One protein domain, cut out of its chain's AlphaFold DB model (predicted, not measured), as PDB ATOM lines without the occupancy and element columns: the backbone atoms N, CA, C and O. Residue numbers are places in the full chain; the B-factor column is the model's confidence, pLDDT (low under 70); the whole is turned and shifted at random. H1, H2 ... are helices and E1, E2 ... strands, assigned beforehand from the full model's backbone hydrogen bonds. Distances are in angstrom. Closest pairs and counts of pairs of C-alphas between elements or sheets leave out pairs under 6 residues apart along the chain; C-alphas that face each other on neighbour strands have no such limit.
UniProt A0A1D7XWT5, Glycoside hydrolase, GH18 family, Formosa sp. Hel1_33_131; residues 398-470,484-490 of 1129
ATOM      1  N   GLY A 398     -40.733 -38.474  12.808       72.19
ATOM      2  CA  GLY A 398     -39.939 -38.534  11.585       72.19
ATOM      3  C   GLY A 398     -40.456 -39.569  10.593       72.19
ATOM      4  O   GLY A 398     -40.702 -40.704  10.980       72.19
ATOM      5  N   LEU A 399     -40.547 -39.206   9.314       81.19
ATOM      6  CA  LEU A 399     -40.905 -40.111   8.217       81.19
ATOM      7  C   LEU A 399     -39.712 -40.982   7.779       81.19
ATOM      8  O   LEU A 399     -39.882 -42.128   7.381       81.19
ATOM      9  N   ILE A 400     -38.491 -40.458   7.892       87.62
ATOM     10  CA  ILE A 400     -37.243 -41.226   7.771       87.62
ATOM     11  C   ILE A 400     -36.475 -41.014   9.059       87.62
ATOM     12  O   ILE A 400     -36.265 -39.867   9.451       87.62
ATOM     13  N   TYR A 401     -36.057 -42.081   9.721       85.88
ATOM     14  CA  TYR A 401     -35.359 -41.981  10.996       85.88
ATOM     15  C   TYR A 401     -34.387 -43.136  11.186       85.88
ATOM     16  O   TYR A 401     -34.343 -44.066  10.389       85.88
ATOM     17  N   GLY A 402     -33.605 -43.075  12.252       84.50
ATOM     18  CA  GLY A 402     -32.777 -44.187  12.680       84.50
ATOM     19  C   GLY A 402     -31.775 -43.752  13.727       84.50
ATOM     20  O   GLY A 402     -31.808 -42.624  14.228       84.50
ATOM     21  N   THR A 403     -30.868 -44.661  14.039       85.94
ATOM     22  CA  THR A 403     -29.784 -44.439  14.986       85.94
ATOM     23  C   THR A 403     -28.433 -44.563  14.306       85.94
ATOM     24  O   THR A 403     -28.252 -45.327  13.360       85.94
ATOM     25  N   VAL A 404     -27.480 -43.783  14.796       88.25
ATOM     26  CA  VAL A 404     -26.064 -43.899  14.489       88.25
ATOM     27  C   VAL A 404     -25.379 -44.363  15.763       88.25
ATOM     28  O   VAL A 404     -25.415 -43.662  16.776       88.25
ATOM     29  N   LYS A 405     -24.793 -45.556  15.731       85.50
ATOM     30  CA  LYS A 405     -24.145 -46.185  16.885       85.50
ATOM     31  C   LYS A 405     -22.704 -46.592  16.570       85.50
ATOM     32  O   LYS A 405     -22.289 -46.641  15.415       85.50
ATOM     33  N   ASN A 406     -21.934 -46.857  17.614       82.75
ATOM     34  CA  ASN A 406     -20.638 -47.523  17.586       82.75
ATOM     35  C   ASN A 406     -20.744 -48.711  18.556       82.75
ATOM     36  O   ASN A 406     -20.678 -48.524  19.770       82.75
ATOM     37  N   GLY A 407     -21.040 -49.900  18.025       78.25
ATOM     38  CA  GLY A 407     -21.522 -51.028  18.825       78.25
ATOM     39  C   GLY A 407     -22.899 -50.712  19.417       78.25
ATOM     40  O   GLY A 407     -23.827 -50.370  18.682       78.25
ATOM     41  N   ILE A 408     -23.027 -50.765  20.744       68.56
ATOM     42  CA  ILE A 408     -24.251 -50.384  21.473       68.56
ATOM     43  C   ILE A 408     -24.311 -48.889  21.832       68.56
ATOM     44  O   ILE A 408     -25.372 -48.387  22.206       68.56
ATOM     45  N   THR A 409     -23.195 -48.161  21.711       77.44
ATOM     46  CA  THR A 409     -23.085 -46.764  22.149       77.44
ATOM     47  C   THR A 409     -23.615 -45.809  21.079       77.44
ATOM     48  O   THR A 409     -23.164 -45.876  19.934       77.44
ATOM     49  N   PRO A 410     -24.523 -44.877  21.404       82.31
ATOM     50  CA  PRO A 410     -24.971 -43.890  20.434       82.31
ATOM     51  C   PRO A 410     -23.894 -42.866  20.058       82.31
ATOM     52  O   PRO A 410     -23.166 -42.370  20.916       82.31
ATOM     53  N   VAL A 411     -23.814 -42.502  18.777       86.81
ATOM     54  CA  VAL A 411     -22.859 -41.508  18.263       86.81
ATOM     55  C   VAL A 411     -23.550 -40.159  18.132       86.81
ATOM     56  O   VAL A 411     -24.122 -39.806  17.097       86.81
ATOM     57  N   ALA A 412     -23.480 -39.383  19.209       88.12
ATOM     58  CA  ALA A 412     -23.962 -38.015  19.207       88.12
ATOM     59  C   ALA A 412     -23.160 -37.143  18.235       88.12
ATOM     60  O   ALA A 412     -21.935 -37.225  18.161       88.12
ATOM     61  N   GLY A 413     -23.845 -36.275  17.490       88.38
ATOM     62  CA  GLY A 413     -23.179 -35.352  16.574       88.38
ATOM     63  C   GLY A 413     -22.834 -35.930  15.199       88.38
ATOM     64  O   GLY A 413     -22.310 -35.188  14.365       88.38
ATOM     65  N   ALA A 414     -23.145 -37.204  14.925       90.81
ATOM     66  CA  ALA A 414     -22.929 -37.798  13.608       90.81
ATOM     67  C   ALA A 414     -23.702 -37.030  12.525       90.81
ATOM     68  O   ALA A 414     -24.888 -36.738  12.676       90.81
ATOM     69  N   LYS A 415     -23.030 -36.679  11.432       92.19
ATOM     70  CA  LYS A 415     -23.580 -35.937  10.301       92.19
ATOM     71  C   LYS A 415     -24.080 -36.891   9.226       92.19
ATOM     72  O   LYS A 415     -23.309 -37.642   8.628       92.19
ATOM     73  N   LEU A 416     -25.369 -36.796   8.937       92.56
ATOM     74  CA  LEU A 416     -26.038 -37.523   7.869       92.56
ATOM     75  C   LEU A 416     -26.394 -36.567   6.741       92.56
ATOM     76  O   LEU A 416     -26.804 -35.435   6.986       92.56
ATOM     77  N   ASN A 417     -26.300 -37.046   5.507       90.69
ATOM     78  CA  ASN A 417     -26.783 -36.334   4.334       90.69
ATOM     79  C   ASN A 417     -27.853 -37.166   3.631       90.69
ATOM     80  O   ASN A 417     -27.580 -38.267   3.149       90.69
ATOM     81  N   LEU A 418     -29.057 -36.602   3.545       93.12
ATOM     82  CA  LEU A 418     -30.151 -37.128   2.736       93.12
ATOM     83  C   LEU A 418     -30.203 -36.363   1.409       93.12
ATOM     84  O   LEU A 418     -30.273 -35.134   1.388       93.12
ATOM     85  N   ILE A 419     -30.139 -37.091   0.297       93.12
ATOM     86  CA  ILE A 419     -30.084 -36.547  -1.063       93.12
ATOM     87  C   ILE A 419     -31.403 -36.821  -1.782       93.12
ATOM     88  O   ILE A 419     -31.752 -37.975  -2.032       93.12
ATOM     89  N   LEU A 420     -32.086 -35.753  -2.185       91.94
ATOM     90  CA  LEU A 420     -33.316 -35.785  -2.971       91.94
ATOM     91  C   LEU A 420     -33.031 -35.413  -4.439       91.94
ATOM     92  O   LEU A 420     -32.291 -34.453  -4.695       91.94
ATOM     93  N   PRO A 421     -33.590 -36.150  -5.417       89.88
ATOM     94  CA  PRO A 421     -33.482 -35.803  -6.832       89.88
ATOM     95  C   PRO A 421     -34.363 -34.601  -7.187       89.88
ATOM     96  O   PRO A 421     -35.282 -34.250  -6.458       89.88
ATOM     97  N   TRP A 422     -34.125 -34.000  -8.353       89.62
ATOM     98  CA  TRP A 422     -35.053 -33.030  -8.938       89.62
ATOM     99  C   TRP A 422     -36.325 -33.754  -9.414       89.62
ATOM    100  O   TRP A 422     -36.222 -34.657 -10.245       89.62
ATOM    101  N   THR A 423     -37.505 -33.353  -8.928       82.38
ATOM    102  CA  THR A 423     -38.808 -33.919  -9.331       82.38
ATOM    103  C   THR A 423     -39.631 -33.011 -10.262       82.38
ATOM    104  O   THR A 423     -40.176 -33.513 -11.244       82.38
ATOM    105  N   ASP A 424     -39.694 -31.688 -10.041       82.94
ATOM    106  CA  ASP A 424     -40.434 -30.734 -10.899       82.94
ATOM    107  C   ASP A 424     -39.909 -29.277 -10.808       82.94
ATOM    108  O   ASP A 424     -38.927 -28.995 -10.128       82.94
ATOM    109  N   SER A 425     -40.533 -28.308 -11.496       77.81
ATOM    110  CA  SER A 425     -40.089 -26.895 -11.508       77.81
ATOM    111  C   SER A 425     -40.132 -26.174 -10.151       77.81
ATOM    112  O   SER A 425     -39.561 -25.093 -10.024       77.81
ATOM    113  N   THR A 426     -40.822 -26.738  -9.162       78.25
ATOM    114  CA  THR A 426     -40.929 -26.244  -7.782       78.25
ATOM    115  C   THR A 426     -40.102 -27.062  -6.777       78.25
ATOM    116  O   THR A 426     -39.802 -26.550  -5.701       78.25
ATOM    117  N   HIS A 427     -39.648 -28.265  -7.146       84.38
ATOM    118  CA  HIS A 427     -38.899 -29.208  -6.304       84.38
ATOM    119  C   HIS A 427     -37.602 -29.669  -7.001       84.38
ATOM    120  O   HIS A 427     -37.549 -30.686  -7.698       84.38
ATOM    121  N   GLY A 428     -36.546 -28.864  -6.850       86.25
ATOM    122  CA  GLY A 428     -35.216 -29.127  -7.414       86.25
ATOM    123  C   GLY A 428     -34.368 -30.107  -6.593       86.25
ATOM    124  O   GLY A 428     -34.768 -30.572  -5.534       86.25
ATOM    125  N   TYR A 429     -33.152 -30.398  -7.063       91.62
ATOM    126  CA  TYR A 429     -32.180 -31.203  -6.306       91.62
ATOM    127  C   TYR A 429     -31.904 -30.595  -4.921       91.62
ATOM    128  O   TYR A 429     -31.586 -29.406  -4.821       91.62
ATOM    129  N   LYS A 430     -31.971 -31.414  -3.863       90.88
ATOM    130  CA  LYS A 430     -31.818 -30.951  -2.476       90.88
ATOM    131  C   LYS A 430     -30.955 -31.913  -1.662       90.88
ATOM    132  O   LYS A 430     -31.157 -33.123  -1.695       90.88
ATOM    133  N   GLN A 431     -30.009 -31.363  -0.904       91.88
ATOM    134  CA  GLN A 431     -29.290 -32.078   0.151       91.88
ATOM    135  C   GLN A 431     -29.773 -31.564   1.503       91.88
ATOM    136  O   GLN A 431     -29.789 -30.354   1.732       91.88
ATOM    137  N   ILE A 432     -30.180 -32.477   2.380       92.38
ATOM    138  CA  ILE A 432     -30.655 -32.159   3.724       92.38
ATOM    139  C   ILE A 432     -29.643 -32.732   4.722       92.38
ATOM    140  O   ILE A 432     -29.676 -33.937   4.991       92.38
ATOM    141  N   PRO A 433     -28.726 -31.903   5.249       91.50
ATOM    142  CA  PRO A 433     -27.826 -32.330   6.307       91.50
ATOM    143  C   PRO A 433     -28.594 -32.456   7.628       91.50
ATOM    144  O   PRO A 433     -29.407 -31.595   7.974       91.50
ATOM    145  N   LYS A 434     -28.308 -33.509   8.393       92.50
ATOM    146  CA  LYS A 434     -28.816 -33.705   9.752       92.50
ATOM    147  C   LYS A 434     -27.684 -34.096  10.686       92.50
ATOM    148  O   LYS A 434     -26.681 -34.661  10.262       92.50
ATOM    149  N   THR A 435     -27.868 -33.801  11.961       91.56
ATOM    150  CA  THR A 435     -26.942 -34.187  13.019       91.56
ATOM    151  C   THR A 435     -27.686 -35.076  14.000       91.56
ATOM    152  O   THR A 435     -28.761 -34.697  14.466       91.56
ATOM    153  N   ALA A 436     -27.127 -36.250  14.284       89.81
ATOM    154  CA  ALA A 436     -27.652 -37.160  15.284       89.81
ATOM    155  C   ALA A 436     -27.634 -36.494  16.671       89.81
ATOM    156  O   ALA A 436     -26.679 -35.795  17.026       89.81
ATOM    157  N   ASN A 437     -28.704 -36.675  17.442       83.38
ATOM    158  CA  ASN A 437     -28.856 -36.090  18.775       83.38
ATOM    159  C   ASN A 437     -27.963 -36.800  19.819       83.38
ATOM    160  O   ASN A 437     -27.176 -37.678  19.482       83.38
ATOM    161  N   ALA A 438     -28.089 -36.439  21.101       80.31
ATOM    162  CA  ALA A 438     -27.312 -37.050  22.190       80.31
ATOM    163  C   ALA A 438     -27.486 -38.580  22.307       80.31
ATOM    164  O   ALA A 438     -26.582 -39.262  22.777       80.31
ATOM    165  N   ASN A 439     -28.612 -39.111  21.827       76.31
ATOM    166  CA  ASN A 439     -28.928 -40.536  21.798       76.31
ATOM    167  C   ASN A 439     -28.576 -41.178  20.445       76.31
ATOM    168  O   ASN A 439     -29.065 -42.262  20.137       76.31
ATOM    169  N   GLY A 440     -27.765 -40.514  19.611       84.44
ATOM    170  CA  GLY A 440     -27.391 -40.994  18.280       84.44
ATOM    171  C   GLY A 440     -28.560 -41.054  17.294       84.44
ATOM    172  O   GLY A 440     -28.420 -41.621  16.217       84.44
ATOM    173  N   GLU A 441     -29.715 -40.484  17.622       85.19
ATOM    174  CA  GLU A 441     -30.916 -40.568  16.794       85.19
ATOM    175  C   GLU A 441     -30.951 -39.429  15.778       85.19
ATOM    176  O   GLU A 441     -30.605 -38.284  16.084       85.19
ATOM    177  N   TYR A 442     -31.466 -39.710  14.588       88.88
ATOM    178  CA  TYR A 442     -31.770 -38.697  13.586       88.88
ATOM    179  C   TYR A 442     -33.155 -38.937  12.996       88.88
ATOM    180  O   TYR A 442     -33.675 -40.053  13.004       88.88
ATOM    181  N   PHE A 443     -33.752 -37.875  12.457       87.88
ATOM    182  CA  PHE A 443     -35.000 -37.985  11.720       87.88
ATOM    183  C   PHE A 443     -35.181 -36.861  10.696       87.88
ATOM    184  O   PHE A 443     -34.626 -35.767  10.835       87.88
ATOM    185  N   PHE A 444     -36.011 -37.136   9.695       87.31
ATOM    186  CA  PHE A 444     -36.498 -36.207   8.685       87.31
ATOM    187  C   PHE A 444     -38.024 -36.207   8.716       87.31
ATOM    188  O   PHE A 444     -38.659 -37.259   8.700       87.31
ATOM    189  N   THR A 445     -38.607 -35.022   8.809       84.44
ATOM    190  CA  THR A 445     -40.053 -34.813   8.942       84.44
ATOM    191  C   THR A 445     -40.765 -34.854   7.591       84.44
ATOM    192  O   THR A 445     -40.149 -34.652   6.545       84.44
ATOM    193  N   GLU A 446     -42.086 -35.037   7.613       80.44
ATOM    194  CA  GLU A 446     -42.933 -34.942   6.415       80.44
ATOM    195  C   GLU A 446     -42.737 -33.616   5.670       80.44
ATOM    196  O   GLU A 446     -42.569 -33.599   4.456       80.44
ATOM    197  N   THR A 447     -42.664 -32.498   6.398       81.94
ATOM    198  CA  THR A 447     -42.468 -31.167   5.805       81.94
ATOM    199  C   THR A 447     -41.104 -31.015   5.123       81.94
ATOM    200  O   THR A 447     -40.972 -30.266   4.158       81.94
ATOM    201  N   GLU A 448     -40.065 -31.712   5.596       86.06
ATOM    202  CA  GLU A 448     -38.732 -31.671   4.976       86.06
ATOM    203  C   GLU A 448     -38.676 -32.425   3.637       86.06
ATOM    204  O   GLU A 448     -37.839 -32.079   2.790       86.06
ATOM    205  N   LEU A 449     -39.568 -33.407   3.462       88.06
ATOM    206  CA  LEU A 449     -39.645 -34.341   2.335       88.06
ATOM    207  C   LEU A 449     -40.824 -34.063   1.380       88.06
ATOM    208  O   LEU A 449     -40.979 -34.774   0.385       88.06
ATOM    209  N   ASP A 450     -41.633 -33.034   1.652       86.06
ATOM    210  CA  ASP A 450     -42.810 -32.672   0.856       86.06
ATOM    211  C   ASP A 450     -42.454 -32.388  -0.618       86.06
ATOM    212  O   ASP A 450     -41.446 -31.741  -0.920       86.06
ATOM    213  N   GLY A 451     -43.271 -32.910  -1.537       82.94
ATOM    214  CA  GLY A 451     -43.050 -32.820  -2.988       82.94
ATOM    215  C   GLY A 451     -42.046 -33.820  -3.594       82.94
ATOM    216  O   GLY A 451     -41.814 -33.787  -4.807       82.94
ATOM    217  N   TYR A 452     -41.478 -34.739  -2.801       89.31
ATOM    218  CA  TYR A 452     -40.576 -35.799  -3.275       89.31
ATOM    219  C   TYR A 452     -41.168 -37.193  -3.035       89.31
ATOM    220  O   TYR A 452     -41.835 -37.443  -2.037       89.31
ATOM    221  N   ASN A 453     -40.899 -38.133  -3.946       88.44
ATOM    222  CA  ASN A 453     -41.365 -39.525  -3.866       88.44
ATOM    223  C   ASN A 453     -40.230 -40.554  -3.685       88.44
ATOM    224  O   ASN A 453     -40.502 -41.723  -3.411       88.44
ATOM    225  N   ILE A 454     -38.965 -40.142  -3.823       91.12
ATOM    226  CA  ILE A 454     -37.789 -41.001  -3.650       91.12
ATOM    227  C   ILE A 454     -36.608 -40.211  -3.069       91.12
ATOM    228  O   ILE A 454     -36.413 -39.036  -3.377       91.12
ATOM    229  N   ILE A 455     -35.795 -40.880  -2.257       92.75
ATOM    230  CA  ILE A 455     -34.507 -40.413  -1.745       92.75
ATOM    231  C   ILE A 455     -33.415 -41.167  -2.502       92.75
ATOM    232  O   ILE A 455     -33.329 -42.395  -2.440       92.75
ATOM    233  N   ASN A 456     -32.554 -40.435  -3.209       90.25
ATOM    234  CA  ASN A 456     -31.459 -41.026  -3.978       90.25
ATOM    235  C   ASN A 456     -30.445 -41.714  -3.069       90.25
ATOM    236  O   ASN A 456     -29.963 -42.795  -3.394       90.25
ATOM    237  N   SER A 457     -30.093 -41.070  -1.957       90.94
ATOM    238  CA  SER A 457     -29.123 -41.606  -1.008       90.94
ATOM    239  C   SER A 457     -29.313 -41.001   0.376       90.94
ATOM    240  O   SER A 457     -29.458 -39.787   0.508       90.94
ATOM    241  N   LEU A 458     -29.270 -41.851   1.392       92.75
ATOM    242  CA  LEU A 458     -29.050 -41.508   2.786       92.75
ATOM    243  C   LEU A 458     -27.676 -42.054   3.172       92.75
ATOM    244  O   LEU A 458     -27.430 -43.255   3.054       92.75
ATOM    245  N   LYS A 459     -26.759 -41.173   3.570       90.56
ATOM    246  CA  LYS A 459     -25.364 -41.557   3.812       90.56
ATOM    247  C   LYS A 459     -24.709 -40.766   4.933       90.56
ATOM    248  O   LYS A 459     -25.045 -39.601   5.161       90.56
ATOM    249  N   LEU A 460     -23.708 -41.385   5.547       89.88
ATOM    250  CA  LEU A 460     -22.745 -40.736   6.425       89.88
ATOM    251  C   LEU A 460     -21.409 -40.747   5.696       89.88
ATOM    252  O   LEU A 460     -20.785 -41.795   5.566       89.88
ATOM    253  N   ASN A 461     -20.984 -39.596   5.170       82.81
ATOM    254  CA  ASN A 461     -19.636 -39.534   4.619       82.81
ATOM    255  C   ASN A 461     -18.639 -39.596   5.781       82.81
ATOM    256  O   ASN A 461     -18.792 -38.871   6.766       82.81
ATOM    257  N   ASP A 462     -17.607 -40.412   5.637       80.19
ATOM    258  CA  ASP A 462     -16.499 -40.532   6.580       80.19
ATOM    259  C   ASP A 462     -15.856 -39.168   6.885       80.19
ATOM    260  O   ASP A 462     -15.720 -38.801   8.050       80.19
ATOM    261  N   TYR A 463     -15.576 -38.344   5.872       82.25
ATOM    262  CA  TYR A 463     -14.976 -37.016   6.063       82.25
ATOM    263  C   TYR A 463     -15.859 -36.043   6.871       82.25
ATOM    264  O   TYR A 463     -15.342 -35.170   7.569       82.25
ATOM    265  N   ASP A 464     -17.189 -36.181   6.802       83.88
ATOM    266  CA  ASP A 464     -18.129 -35.367   7.586       83.88
ATOM    267  C   ASP A 464     -18.194 -35.832   9.055       83.88
ATOM    268  O   ASP A 464     -18.637 -35.074   9.925       83.88
ATOM    269  N   ASN A 465     -17.720 -37.055   9.320       88.94
ATOM    270  CA  ASN A 465     -17.814 -37.793  10.576       88.94
ATOM    271  C   ASN A 465     -16.435 -38.237  11.096       88.94
ATOM    272  O   ASN A 465     -16.272 -39.364  11.551       88.94
ATOM    273  N   ASN A 466     -15.427 -37.361  11.033       86.44
ATOM    274  CA  ASN A 466     -14.086 -37.608  11.588       86.44
ATOM    275  C   ASN A 466     -13.379 -38.868  11.039       86.44
ATOM    276  O   ASN A 466     -12.630 -39.526  11.757       86.44
ATOM    277  N   ASN A 467     -13.598 -39.193   9.764       86.12
ATOM    278  CA  ASN A 467     -13.117 -40.398   9.081       86.12
ATOM    279  C   ASN A 467     -13.633 -41.720   9.686       86.12
ATOM    280  O   ASN A 467     -13.046 -42.777   9.459       86.12
ATOM    281  N   THR A 468     -14.732 -41.682  10.445       81.50
ATOM    282  CA  THR A 468     -15.422 -42.885  10.917       81.50
ATOM    283  C   THR A 468     -16.283 -43.458   9.794       81.50
ATOM    284  O   THR A 468     -17.155 -42.776   9.254       81.50
ATOM    285  N   VAL A 469     -16.041 -44.721   9.443       83.69
ATOM    286  CA  VAL A 469     -16.851 -45.463   8.471       83.69
ATOM    287  C   VAL A 469     -18.039 -46.072   9.206       83.69
ATOM    288  O   VAL A 469     -17.856 -46.753  10.211       83.69
ATOM    289  N   PHE A 470     -19.245 -45.837   8.696       85.88
ATOM    290  CA  PHE A 470     -20.472 -46.444   9.204       85.88
ATOM    291  C   PHE A 470     -21.011 -47.462   8.204       85.88
ATOM    292  O   PHE A 470     -20.872 -47.289   6.994       85.88
ATOM    293  N   ALA A 484     -43.531 -44.208   8.369       77.75
ATOM    294  CA  ALA A 484     -42.149 -43.946   8.744       77.75
ATOM    295  C   ALA A 484     -41.255 -45.171   8.492       77.75
ATOM    296  O   ALA A 484     -41.687 -46.311   8.675       77.75
ATOM    297  N   GLN A 485     -40.014 -44.929   8.074       82.25
ATOM    298  CA  GLN A 485     -39.030 -45.959   7.737       82.25
ATOM    299  C   GLN A 485     -37.737 -45.748   8.532       82.25
ATOM    300  O   GLN A 485     -37.239 -44.620   8.627       82.25
ATOM    301  N   GLU A 486     -37.195 -46.839   9.077       83.12
ATOM    302  CA  GLU A 486     -35.989 -46.840   9.910       83.12
ATOM    303  C   GLU A 486     -34.745 -47.268   9.122       83.12
ATOM    304  O   GLU A 486     -34.766 -48.277   8.417       83.12
ATOM    305  N   TYR A 487     -33.645 -46.533   9.284       86.62
ATOM    306  CA  TYR A 487     -32.341 -46.847   8.706       86.62
ATOM    307  C   TYR A 487     -31.239 -46.664   9.754       86.62
ATOM    308  O   TYR A 487     -30.846 -45.546  10.085       86.62
ATOM    309  N   ASN A 488     -30.727 -47.766  10.293       85.25
ATOM    310  CA  ASN A 488     -29.675 -47.731  11.306       85.25
ATOM    311  C   ASN A 488     -28.283 -47.774  10.672       85.25
ATOM    312  O   ASN A 488     -28.070 -48.424   9.651       85.25
ATOM    313  N   PHE A 489     -27.343 -47.075  11.301       87.31
ATOM    314  CA  PHE A 489     -25.941 -47.019  10.913       87.31
ATOM    315  C   PHE A 489     -25.072 -47.393  12.112       87.31
ATOM    316  O   PHE A 489     -25.266 -46.857  13.204       87.31
ATOM    317  N   ASN A 490     -24.095 -48.279  11.923       84.88
ATOM    318  CA  ASN A 490     -23.168 -48.667  12.983       84.88
ATOM    319  C   ASN A 490     -21.709 -48.560  12.529       84.88
ATOM    320  O   ASN A 490     -21.376 -48.957  11.419       84.88
TER     321      ASN A 490
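What this domain is: This is residues 398 to 470 and 484 to 490 of the 1129 residues of the protein "Glycoside hydrolase, GH18 family" of Formosa sp. Hel1_33_131 (UniProt A0A1D7XWT5). A twisted sheet of three strands, E3, E2 and E5, makes one layer, and a narrow ribbon of two strands, E1 and E4, is partly over one of its faces, shifted toward the end where E2 begins and E3 ends. Residues 485 to 486 run beside E1, and the one-turn helices H1 and H2 only graze the sheet. The printed part has 80 residues, in the order E1, E2, E3, E4, H1, E5, H2; both sheets are antiparallel, and the class is mixed, with under half of the residues in named elements. It is compact, with a radius of gyration of the C-alphas of 13.0 A, yet elongated, spanning 42 by 25 by 15 A.

How they stand to each other: In the larger sheet, inner strand E2, residues 415 to 420, forms an antiparallel hairpin with edge strand E3, residues 430 to 435; N 418 and O 432 are 3.1 A apart, within hydrogen-bond range. On its other side is edge strand E5, residues 454 to 459, also antiparallel, with N 419 and O 457 2.8 A apart. The sheet is twisted, with C-alphas up to 4.2 A off its best plane. E1, residues 400 to 406, and E4, residues 441 to 444, are antiparallel neighbours, with N 402 and O 442 3.1 A apart. The closest C-alphas of E3 and E4 are those of Thr 435 and Tyr 442, 6.6 A apart. E1 is apart from E3 and E5. H1, residues 446 to 449, and H2, residues 462 to 465, are too short for an O i to N i+4 pair; in each the one O i to N i+3 pair is within range.

Where its parts are: E1 begins at C-alpha 400 (-37.243, -41.226, 7.771) and is 20.3 A long. E2 measures 16.5 A, E3 16.6 A and E5 14.5 A. H2 ends at C-alpha 465 (-17.814, -37.793, 10.576).

The domain as a whole: The farthest C-alphas, of Ile 408 and Ser 425, are 43.5 A apart. Residues 471 to 483 are not printed; C-alphas 470 and 484 are 21.8 A apart. No link is long. Residue 408 alone has pLDDT under 70.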